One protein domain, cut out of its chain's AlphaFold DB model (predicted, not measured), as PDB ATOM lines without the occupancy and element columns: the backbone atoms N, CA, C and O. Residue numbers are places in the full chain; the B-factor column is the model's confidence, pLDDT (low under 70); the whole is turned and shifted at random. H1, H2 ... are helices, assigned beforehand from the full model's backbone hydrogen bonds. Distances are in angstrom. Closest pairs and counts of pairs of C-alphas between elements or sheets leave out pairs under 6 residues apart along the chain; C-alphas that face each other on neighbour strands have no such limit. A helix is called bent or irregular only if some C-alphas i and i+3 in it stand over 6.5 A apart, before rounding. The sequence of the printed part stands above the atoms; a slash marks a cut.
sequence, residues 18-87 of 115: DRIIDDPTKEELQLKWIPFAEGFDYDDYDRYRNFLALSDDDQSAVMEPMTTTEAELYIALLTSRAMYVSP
ATOM      1  N   ASP A  18      36.420 120.128  47.468       40.38
ATOM      2  CA  ASP A  18      37.429 121.000  48.089       40.38
ATOM      3  C   ASP A  18      38.765 120.981  47.317       40.38
ATOM      4  O   ASP A  18      39.416 122.021  47.189       40.38
ATOM      5  N   ARG A  19      39.141 119.850  46.699       47.91
ATOM      6  CA  ARG A  19      40.322 119.757  45.818       47.91
ATOM      7  C   ARG A  19      40.174 120.577  44.532       47.91
ATOM      8  O   ARG A  19      41.154 121.109  44.029       47.91
ATOM      9  N   ILE A  20      38.948 120.729  44.027       51.31
ATOM     10  CA  ILE A  20      38.627 121.550  42.846       51.31
ATOM     11  C   ILE A  20      38.787 123.058  43.134       51.31
ATOM     12  O   ILE A  20      39.059 123.849  42.221       51.31
ATOM     13  N   ILE A  21      38.622 123.486  44.389       51.09
ATOM     14  CA  ILE A  21      38.710 124.904  44.766       51.09
ATOM     15  C   ILE A  21      40.177 125.360  44.887       51.09
ATOM     16  O   ILE A  21      40.484 126.477  44.452       51.09
ATOM     17  N   ASP A  22      41.061 124.483  45.372       57.03
ATOM     18  CA  ASP A  22      42.486 124.737  45.658       57.03
ATOM     19  C   ASP A  22      43.411 123.774  44.880       57.03
ATOM     20  O   ASP A  22      44.333 123.165  45.420       57.03
ATOM     21  N   ASP A  23      43.119 123.563  43.592       69.19
ATOM     22  CA  ASP A  23      43.968 122.729  42.742       69.19
ATOM     23  C   ASP A  23      45.297 123.464  42.464       69.19
ATOM     24  O   ASP A  23      45.280 124.490  41.768       69.19
ATOM     25  N   PRO A  24      46.453 122.968  42.947       75.50
ATOM     26  CA  PRO A  24      47.742 123.631  42.734       75.50
ATOM     27  C   PRO A  24      48.062 123.787  41.242       75.50
ATOM     28  O   PRO A  24      48.643 124.788  40.825       75.50
ATOM     29  N   THR A  25      47.576 122.866  40.409       82.62
ATOM     30  CA  THR A  25      47.716 122.884  38.947       82.62
ATOM     31  C   THR A  25      47.099 124.139  38.342       82.62
ATOM     32  O   THR A  25      47.637 124.737  37.408       82.62
ATOM     33  N   LYS A  26      45.959 124.569  38.889       88.00
ATOM     34  CA  LYS A  26      45.243 125.757  38.433       88.00
ATOM     35  C   LYS A  26      46.046 127.021  38.720       88.00
ATOM     36  O   LYS A  26      46.046 127.939  37.903       88.00
ATOM     37  N   GLU A  27      46.731 127.089  39.857       87.12
ATOM     38  CA  GLU A  27      47.598 128.224  40.173       87.12
ATOM     39  C   GLU A  27      48.888 128.209  39.354       87.12
ATOM     40  O   GLU A  27      49.250 129.238  38.783       87.12
ATOM     41  N   GLU A  28      49.537 127.053  39.220       89.56
ATOM     42  CA  GLU A  28      50.787 126.917  38.469       89.56
ATOM     43  C   GLU A  28      50.622 127.208  36.972       89.56
ATOM     44  O   GLU A  28      51.451 127.901  36.375       89.56
ATOM     45  N   LEU A  29      49.530 126.737  36.361       92.38
ATOM     46  CA  LEU A  29      49.198 127.037  34.964       92.38
ATOM     47  C   LEU A  29      48.549 128.418  34.781       92.38
ATOM     48  O   LEU A  29      48.362 128.855  33.640       92.38
ATOM     49  N   GLN A  30      48.250 129.114  35.886       93.44
ATOM     50  CA  GLN A  30      47.567 130.409  35.923       93.44
ATOM     51  C   GLN A  30      46.207 130.359  35.223       93.44
ATOM     52  O   GLN A  30      45.914 131.142  34.324       93.44
ATOM     53  N   LEU A  31      45.371 129.408  35.627       93.06
ATOM     54  CA  LEU A  31      44.055 129.143  35.062       93.06
ATOM     55  C   LEU A  31      42.946 129.585  36.018       93.06
ATOM     56  O   LEU A  31      43.035 129.450  37.239       93.06
ATOM     57  N   LYS A  32      41.845 130.123  35.494       91.75
ATOM     58  CA  LYS A  32      40.666 130.445  36.310       91.75
ATOM     59  C   LYS A  32      39.919 129.178  36.758       91.75
ATOM     60  O   LYS A  32      39.425 129.143  37.890       91.75
ATOM     61  N   TRP A  33      39.867 128.163  35.899       91.69
ATOM     62  CA  TRP A  33      39.333 126.810  36.125       91.69
ATOM     63  C   TRP A  33      40.134 125.763  35.328       91.69
ATOM     64  O   TRP A  33      40.801 126.113  34.354       91.69
ATOM     65  N   ILE A  34      40.048 124.490  35.716       92.12
ATOM     66  CA  ILE A  34      40.596 123.372  34.934       92.12
ATOM     67  C   ILE A  34      39.505 122.834  33.983       92.12
ATOM     68  O   ILE A  34      38.402 122.543  34.454       92.12
ATOM     69  N   PRO A  35      39.760 122.721  32.666       92.12
ATOM     70  CA  PRO A  35      38.761 122.305  31.674       92.12
ATOM     71  C   PRO A  35      38.581 120.771  31.608       92.12
ATOM     72  O   PRO A  35      38.862 120.136  30.593       92.12
ATOM     73  N   PHE A  36      38.136 120.144  32.706       89.00
ATOM     74  CA  PHE A  36      37.972 118.678  32.777       89.00
ATOM     75  C   PHE A  36      36.956 118.118  31.778       89.00
ATOM     76  O   PHE A  36      37.159 117.025  31.254       89.00
ATOM     77  N   ALA A  37      35.865 118.841  31.502       85.44
ATOM     78  CA  ALA A  37      34.836 118.362  30.578       85.44
ATOM     79  C   ALA A  37      35.331 118.328  29.119       85.44
ATOM     80  O   ALA A  37      34.780 117.599  28.297       85.44
ATOM     81  N   GLU A  38      36.398 119.068  28.828       89.94
ATOM     82  CA  GLU A  38      37.068 119.157  27.536       89.94
ATOM     83  C   GLU A  38      38.235 118.158  27.409       89.94
ATOM     84  O   GLU A  38      38.926 118.146  26.397       89.94
ATOM     85  N   GLY A  39      38.441 117.289  28.409       90.25
ATOM     86  CA  GLY A  39      39.431 116.209  28.355       90.25
ATOM     87  C   GLY A  39      40.783 116.539  28.984       90.25
ATOM     88  O   GLY A  39      41.775 115.908  28.630       90.25
ATOM     89  N   PHE A  40      40.844 117.512  29.899       91.06
ATOM     90  CA  PHE A  40      42.063 117.788  30.661       91.06
ATOM     91  C   PHE A  40      42.538 116.549  31.434       91.06
ATOM     92  O   PHE A  40      41.769 115.947  32.187       91.06
ATOM     93  N   ASP A  41      43.825 116.238  31.298       91.31
ATOM     94  CA  ASP A  41      44.498 115.121  31.966       91.31
ATOM     95  C   ASP A  41      45.769 115.602  32.682       91.31
ATOM     96  O   ASP A  41      46.634 116.230  32.072       91.31
ATOM     97  N   TYR A  42      45.903 115.300  33.974       88.06
ATOM     98  CA  TYR A  42      47.076 115.682  34.761       88.06
ATOM     99  C   TYR A  42      48.373 115.034  34.264       88.06
ATOM    100  O   TYR A  42      49.434 115.636  34.429       88.06
ATOM    101  N   ASP A  43      48.312 113.860  33.627       92.00
ATOM    102  CA  ASP A  43      49.501 113.218  33.050       92.00
ATOM    103  C   ASP A  43      50.094 114.038  31.884       92.00
ATOM    104  O   ASP A  43      51.294 113.972  31.614       92.00
ATOM    105  N   ASP A  44      49.283 114.889  31.247       93.06
ATOM    106  CA  ASP A  44      49.688 115.811  30.179       93.06
ATOM    107  C   ASP A  44      50.032 117.227  30.697       93.06
ATOM    108  O   ASP A  44      50.202 118.166  29.913       93.06
ATOM    109  N   TYR A  45      50.191 117.410  32.013       90.88
ATOM    110  CA  TYR A  45      50.474 118.713  32.630       90.88
ATOM    111  C   TYR A  45      51.614 119.485  31.952       90.88
ATOM    112  O   TYR A  45      51.455 120.656  31.592       90.88
ATOM    113  N   ASP A  46      52.760 118.833  31.730       93.50
ATOM    114  CA  ASP A  46      53.919 119.473  31.104       93.50
ATOM    115  C   ASP A  46      53.620 119.907  29.665       93.50
ATOM    116  O   ASP A  46      54.115 120.938  29.204       93.50
ATOM    117  N   ARG A  47      52.768 119.166  28.951       95.44
ATOM    118  CA  ARG A  47      52.331 119.521  27.598       95.44
ATOM    119  C   ARG A  47      51.505 120.801  27.617       95.44
ATOM    120  O   ARG A  47      51.786 121.706  26.829       95.44
ATOM    121  N   TYR A  48      50.546 120.916  28.534       95.81
ATOM    122  CA  TYR A  48      49.742 122.133  28.681       95.81
ATOM    123  C   TYR A  48      50.592 123.321  29.120       95.81
ATOM    124  O   TYR A  48      50.484 124.405  28.550       95.81
ATOM    125  N   ARG A  49      51.493 123.114  30.084       96.00
ATOM    126  CA  ARG A  49      52.425 124.143  30.548       96.00
ATOM    127  C   ARG A  49      53.296 124.674  29.413       96.00
ATOM    128  O   ARG A  49      53.426 125.889  29.266       96.00
ATOM    129  N   ASN A  50      53.873 123.776  28.614       96.94
ATOM    130  CA  ASN A  50      54.711 124.139  27.476       96.94
ATOM    131  C   ASN A  50      53.911 124.902  26.420       96.94
ATOM    132  O   ASN A  50      54.376 125.935  25.951       96.94
ATOM    133  N   PHE A  51      52.699 124.445  26.098       97.38
ATOM    134  CA  PHE A  51      51.809 125.144  25.172       97.38
ATOM    135  C   PHE A  51      51.481 126.568  25.645       97.38
ATOM    136  O   PHE A  51      51.643 127.520  24.888       97.38
ATOM    137  N   LEU A  52      51.090 126.742  26.910       96.88
ATOM    138  CA  LEU A  52      50.726 128.052  27.464       96.88
ATOM    139  C   LEU A  52      51.916 129.022  27.598       96.88
ATOM    140  O   LEU A  52      51.716 130.204  27.882       96.88
ATOM    141  N   ALA A  53      53.147 128.533  27.442       96.50
ATOM    142  CA  ALA A  53      54.362 129.344  27.420       96.50
ATOM    143  C   ALA A  53      54.766 129.803  26.004       96.50
ATOM    144  O   ALA A  53      55.665 130.635  25.877       96.50
ATOM    145  N   LEU A  54      54.131 129.268  24.956       97.12
ATOM    146  CA  LEU A  54      54.366 129.665  23.567       97.12
ATOM    147  C   LEU A  54      53.793 131.058  23.266       97.12
ATOM    148  O   LEU A  54      52.914 131.545  23.977       97.12
ATOM    149  N   SER A  55      54.278 131.676  22.184       96.31
ATOM    150  CA  SER A  55      53.675 132.887  21.614       96.31
ATOM    151  C   SER A  55      52.307 132.588  20.988       96.31
ATOM    152  O   SER A  55      52.045 131.448  20.616       96.31
ATOM    153  N   ASP A  56      51.446 133.595  20.825       93.38
ATOM    154  CA  ASP A  56      50.109 133.419  20.233       93.38
ATOM    155  C   ASP A  56      50.162 132.801  18.815       93.38
ATOM    156  O   ASP A  56      49.328 131.960  18.461       93.38
ATOM    157  N   ASP A  57      51.172 133.168  18.014       95.75
ATOM    158  CA  ASP A  57      51.393 132.607  16.673       95.75
ATOM    159  C   ASP A  57      51.790 131.122  16.749       95.75
ATOM    160  O   ASP A  57      51.248 130.289  16.019       95.75
ATOM    161  N   ASP A  58      52.685 130.765  17.673       97.00
ATOM    162  CA  ASP A  58      53.117 129.378  17.876       97.00
ATOM    163  C   ASP A  58      51.994 128.510  18.467       97.00
ATOM    164  O   ASP A  58      51.826 127.357  18.070       97.00
ATOM    165  N   GLN A  59      51.185 129.056  19.381       97.06
ATOM    166  CA  GLN A  59      49.990 128.383  19.903       97.06
ATOM    167  C   GLN A  59      49.007 128.076  18.771       97.06
ATOM    168  O   GLN A  59      48.490 126.961  18.681       97.06
ATOM    169  N   SER A  60      48.788 129.038  17.871       95.12
ATOM    170  CA  SER A  60      47.921 128.862  16.703       95.12
ATOM    171  C   SER A  60      48.451 127.775  15.766       95.12
ATOM    172  O   SER A  60      47.687 126.907  15.344       95.12
ATOM    173  N   ALA A  61      49.761 127.762  15.507       96.50
ATOM    174  CA  ALA A  61      50.409 126.741  14.685       96.50
ATOM    175  C   ALA A  61      50.320 125.330  15.299       96.50
ATOM    176  O   ALA A  61      50.182 124.347  14.573       96.50
ATOM    177  N   VAL A  62      50.369 125.214  16.632       95.25
ATOM    178  CA  VAL A  62      50.175 123.935  17.339       95.25
ATOM    179  C   VAL A  62      48.741 123.424  17.196       95.25
ATOM    180  O   VAL A  62      48.547 122.217  17.043       95.25
ATOM    181  N   MET A  63      47.745 124.313  17.231       95.75
ATOM    182  CA  MET A  63      46.330 123.935  17.139       95.75
ATOM    183  C   MET A  63      45.850 123.670  15.706       95.75
ATOM    184  O   MET A  63      44.925 122.885  15.525       95.75
ATOM    185  N   GLU A  64      46.459 124.283  14.684       95.00
ATOM    186  CA  GLU A  64      46.053 124.144  13.274       95.00
ATOM    187  C   GLU A  64      45.879 122.685  12.788       95.00
ATOM    188  O   GLU A  64      44.872 122.402  12.134       95.00
ATOM    189  N   PRO A  65      46.787 121.734  13.090       95.62
ATOM    190  CA  PRO A  65      46.634 120.348  12.650       95.62
ATOM    191  C   PRO A  65      45.709 119.491  13.535       95.62
ATOM    192  O   PRO A  65      45.520 118.314  13.224       95.62
ATOM    193  N   MET A  66      45.180 120.019  14.647       94.19
ATOM    194  CA  MET A  66      44.391 119.243  15.610       94.19
ATOM    195  C   MET A  66      42.974 118.954  15.108       94.19
ATOM    196  O   MET A  66      42.398 119.689  14.304       94.19
ATOM    197  N   THR A  67      42.368 117.886  15.630       91.94
ATOM    198  CA  THR A  67      40.925 117.687  15.464       91.94
ATOM    199  C   THR A  67      40.140 118.750  16.236       91.94
ATOM    200  O   THR A  67      40.647 119.330  17.195       91.94
ATOM    201  N   THR A  68      38.877 118.988  15.860       90.12
ATOM    202  CA  THR A  68      38.010 119.961  16.553       90.12
ATOM    203  C   THR A  68      37.961 119.707  18.059       90.12
ATOM    204  O   THR A  68      38.123 120.639  18.834       90.12
ATOM    205  N   THR A  69      37.799 118.448  18.467       87.44
ATOM    206  CA  THR A  69      37.693 118.064  19.880       87.44
ATOM    207  C   THR A  69      39.000 118.271  20.641       87.44
ATOM    208  O   THR A  69      38.978 118.731  21.775       87.44
ATOM    209  N   GLU A  70      40.152 117.984  20.029       88.88
ATOM    210  CA  GLU A  70      41.440 118.284  20.662       88.88
ATOM    211  C   GLU A  70      41.641 119.795  20.796       88.88
ATOM    212  O   GLU A  70      42.005 120.265  21.868       88.88
ATOM    213  N   ALA A  71      41.348 120.569  19.748       94.06
ATOM    214  CA  ALA A  71      41.485 122.023  19.777       94.06
ATOM    215  C   ALA A  71      40.574 122.685  20.829       94.06
ATOM    216  O   ALA A  71      40.972 123.685  21.427       94.06
ATOM    217  N   GLU A  72      39.387 122.128  21.100       95.31
ATOM    218  CA  GLU A  72      38.467 122.620  22.137       95.31
ATOM    219  C   GLU A  72      39.124 122.669  23.526       95.31
ATOM    220  O   GLU A  72      38.977 123.676  24.223       95.31
ATOM    221  N   LEU A  73      39.926 121.660  23.894       95.81
ATOM    222  CA  LEU A  73      40.682 121.657  25.153       95.81
ATOM    223  C   LEU A  73      41.687 122.814  25.221       95.81
ATOM    224  O   LEU A  73      41.749 123.537  26.218       95.81
ATOM    225  N   TYR A  74      42.465 123.024  24.158       96.88
ATOM    226  CA  TYR A  74      43.473 124.090  24.115       96.88
ATOM    227  C   TYR A  74      42.831 125.480  24.116       96.88
ATOM    228  O   TYR A  74      43.299 126.377  24.819       96.88
ATOM    229  N   ILE A  75      41.708 125.654  23.417       96.62
ATOM    230  CA  ILE A  75      40.916 126.889  23.456       96.62
ATOM    231  C   ILE A  75      40.391 127.145  24.872       96.62
ATOM    232  O   ILE A  75      40.463 128.278  25.360       96.62
ATOM    233  N   ALA A  76      39.895 126.116  25.561       96.56
ATOM    234  CA  ALA A  76      39.428 126.240  26.937       96.56
ATOM    235  C   ALA A  76      40.564 126.615  27.903       96.56
ATOM    236  O   ALA A  76      40.381 127.498  28.746       96.56
ATOM    237  N   LEU A  77      41.759 126.033  27.735       96.38
ATOM    238  CA  LEU A  77      42.963 126.401  28.492       96.38
ATOM    239  C   LEU A  77      43.332 127.879  28.298       96.38
ATOM    240  O   LEU A  77      43.513 128.599  29.282       96.38
ATOM    241  N   LEU A  78      43.381 128.359  27.051       97.31
ATOM    242  CA  LEU A  78      43.660 129.769  26.748       97.31
ATOM    243  C   LEU A  78      42.599 130.699  27.335       97.31
ATOM    244  O   LEU A  78      42.924 131.720  27.941       97.31
ATOM    245  N   THR A  79      41.327 130.325  27.208       96.62
ATOM    246  CA  THR A  79      40.200 131.102  27.737       96.62
ATOM    247  C   THR A  79      40.275 131.203  29.260       96.62
ATOM    248  O   THR A  79      40.138 132.287  29.830       96.62
ATOM    249  N   SER A  80      40.550 130.084  29.929       95.38
ATOM    250  CA  SER A  80      40.714 130.025  31.378       95.38
ATOM    251  C   SER A  80      41.910 130.854  31.854       95.38
ATOM    252  O   SER A  80      41.795 131.571  32.852       95.38
ATOM    253  N   ARG A  81      43.026 130.833  31.114       94.62
ATOM    254  CA  ARG A  81      44.209 131.658  31.399       94.62
ATOM    255  C   ARG A  81      43.932 133.147  31.231       94.62
ATOM    256  O   ARG A  81      44.289 133.937  32.097       94.62
ATOM    257  N   ALA A  82      43.228 133.537  30.170       93.69
ATOM    258  CA  ALA A  82      42.847 134.930  29.940       93.69
ATOM    259  C   ALA A  82      41.937 135.494  31.049       93.69
ATOM    260  O   ALA A  82      41.947 136.695  31.315       93.69
ATOM    261  N   MET A  83      41.157 134.635  31.716       92.19
ATOM    262  CA  MET A  83      40.286 135.011  32.837       92.19
ATOM    263  C   MET A  83      40.952 134.875  34.213       92.19
ATOM    264  O   MET A  83      40.319 135.166  35.239       92.19
ATOM    265  N   TYR A  84      42.197 134.399  34.276       91.75
ATOM    266  CA  TYR A  84      42.903 134.251  35.536       91.75
ATOM    267  C   TYR A  84      43.235 135.615  36.133       91.75
ATOM    268  O   TYR A  84      43.800 136.498  35.496       91.75
ATOM    269  N   VAL A  85      42.894 135.764  37.409       84.50
ATOM    270  CA  VAL A  85      43.289 136.908  38.225       84.50
ATOM    271  C   VAL A  85      44.229 136.383  39.292       84.50
ATOM    272  O   VAL A  85      43.836 135.484  40.052       84.50
ATOM    273  N   SER A  86      45.436 136.952  39.347       77.50
ATOM    274  CA  SER A  86      46.445 136.625  40.356       77.50
ATOM    275  C   SER A  86      45.842 136.723  41.762       77.50
ATOM    276  O   SER A  86      45.133 137.695  42.041       77.50
ATOM    277  N   PRO A  87      46.100 135.761  42.670       71.38
ATOM    278  CA  PRO A  87      45.666 135.821  44.065       71.38
ATOM    279  C   PRO A  87      46.041 137.137  44.749       71.38
ATOM    280  O   PRO A  87      45.242 137.683  45.512       71.38
TER     281      PRO A  87
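What this domain is: This is residues 18 to 87 of the 115 residues of an uncharacterized protein of Agrobacterium rhizogenes (UniProt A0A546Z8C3). Three helices, H3, H4 and H5, make a triangle with few contacts; the short H1 and H2 lie toward the other end of an elongated shape. The 70 printed residues, with five named helices, H1 to H5, and no named strand, are all helix in class and compact: radius of gyration of the C-alphas 11.8 A, spans 36 by 22 by 19 A.

How they stand to each other: H5, residues 68 to 82, and H4, residues 56 to 63, are close but not clearly touching, closest at C-alphas 71 and 63, 5.8 A, opposite ways at a shallow 27 degrees. H3, residues 42 to 52, is likewise close to H5, C-alphas 52 and 78, 7.3 A. H2, residues 24 to 28, and H1, residues 18 to 21, are apart. In H2 and H4 every O i to N i+4 pair is within hydrogen-bond range; H3 has 5 of 7, H5 9 of 11; H1 is too short.

Where its parts are: H5 spans 20.7 A, from (38.010, 119.961, 16.553) to (42.847, 134.930, 29.940). H3, 14.8 A, is irregular: C-alphas 43 and 46 are 7.9 A apart.

The domain as a whole: The printed part has no cut. H2 to H3 is a long link. Residues 18 to 23 are under 70.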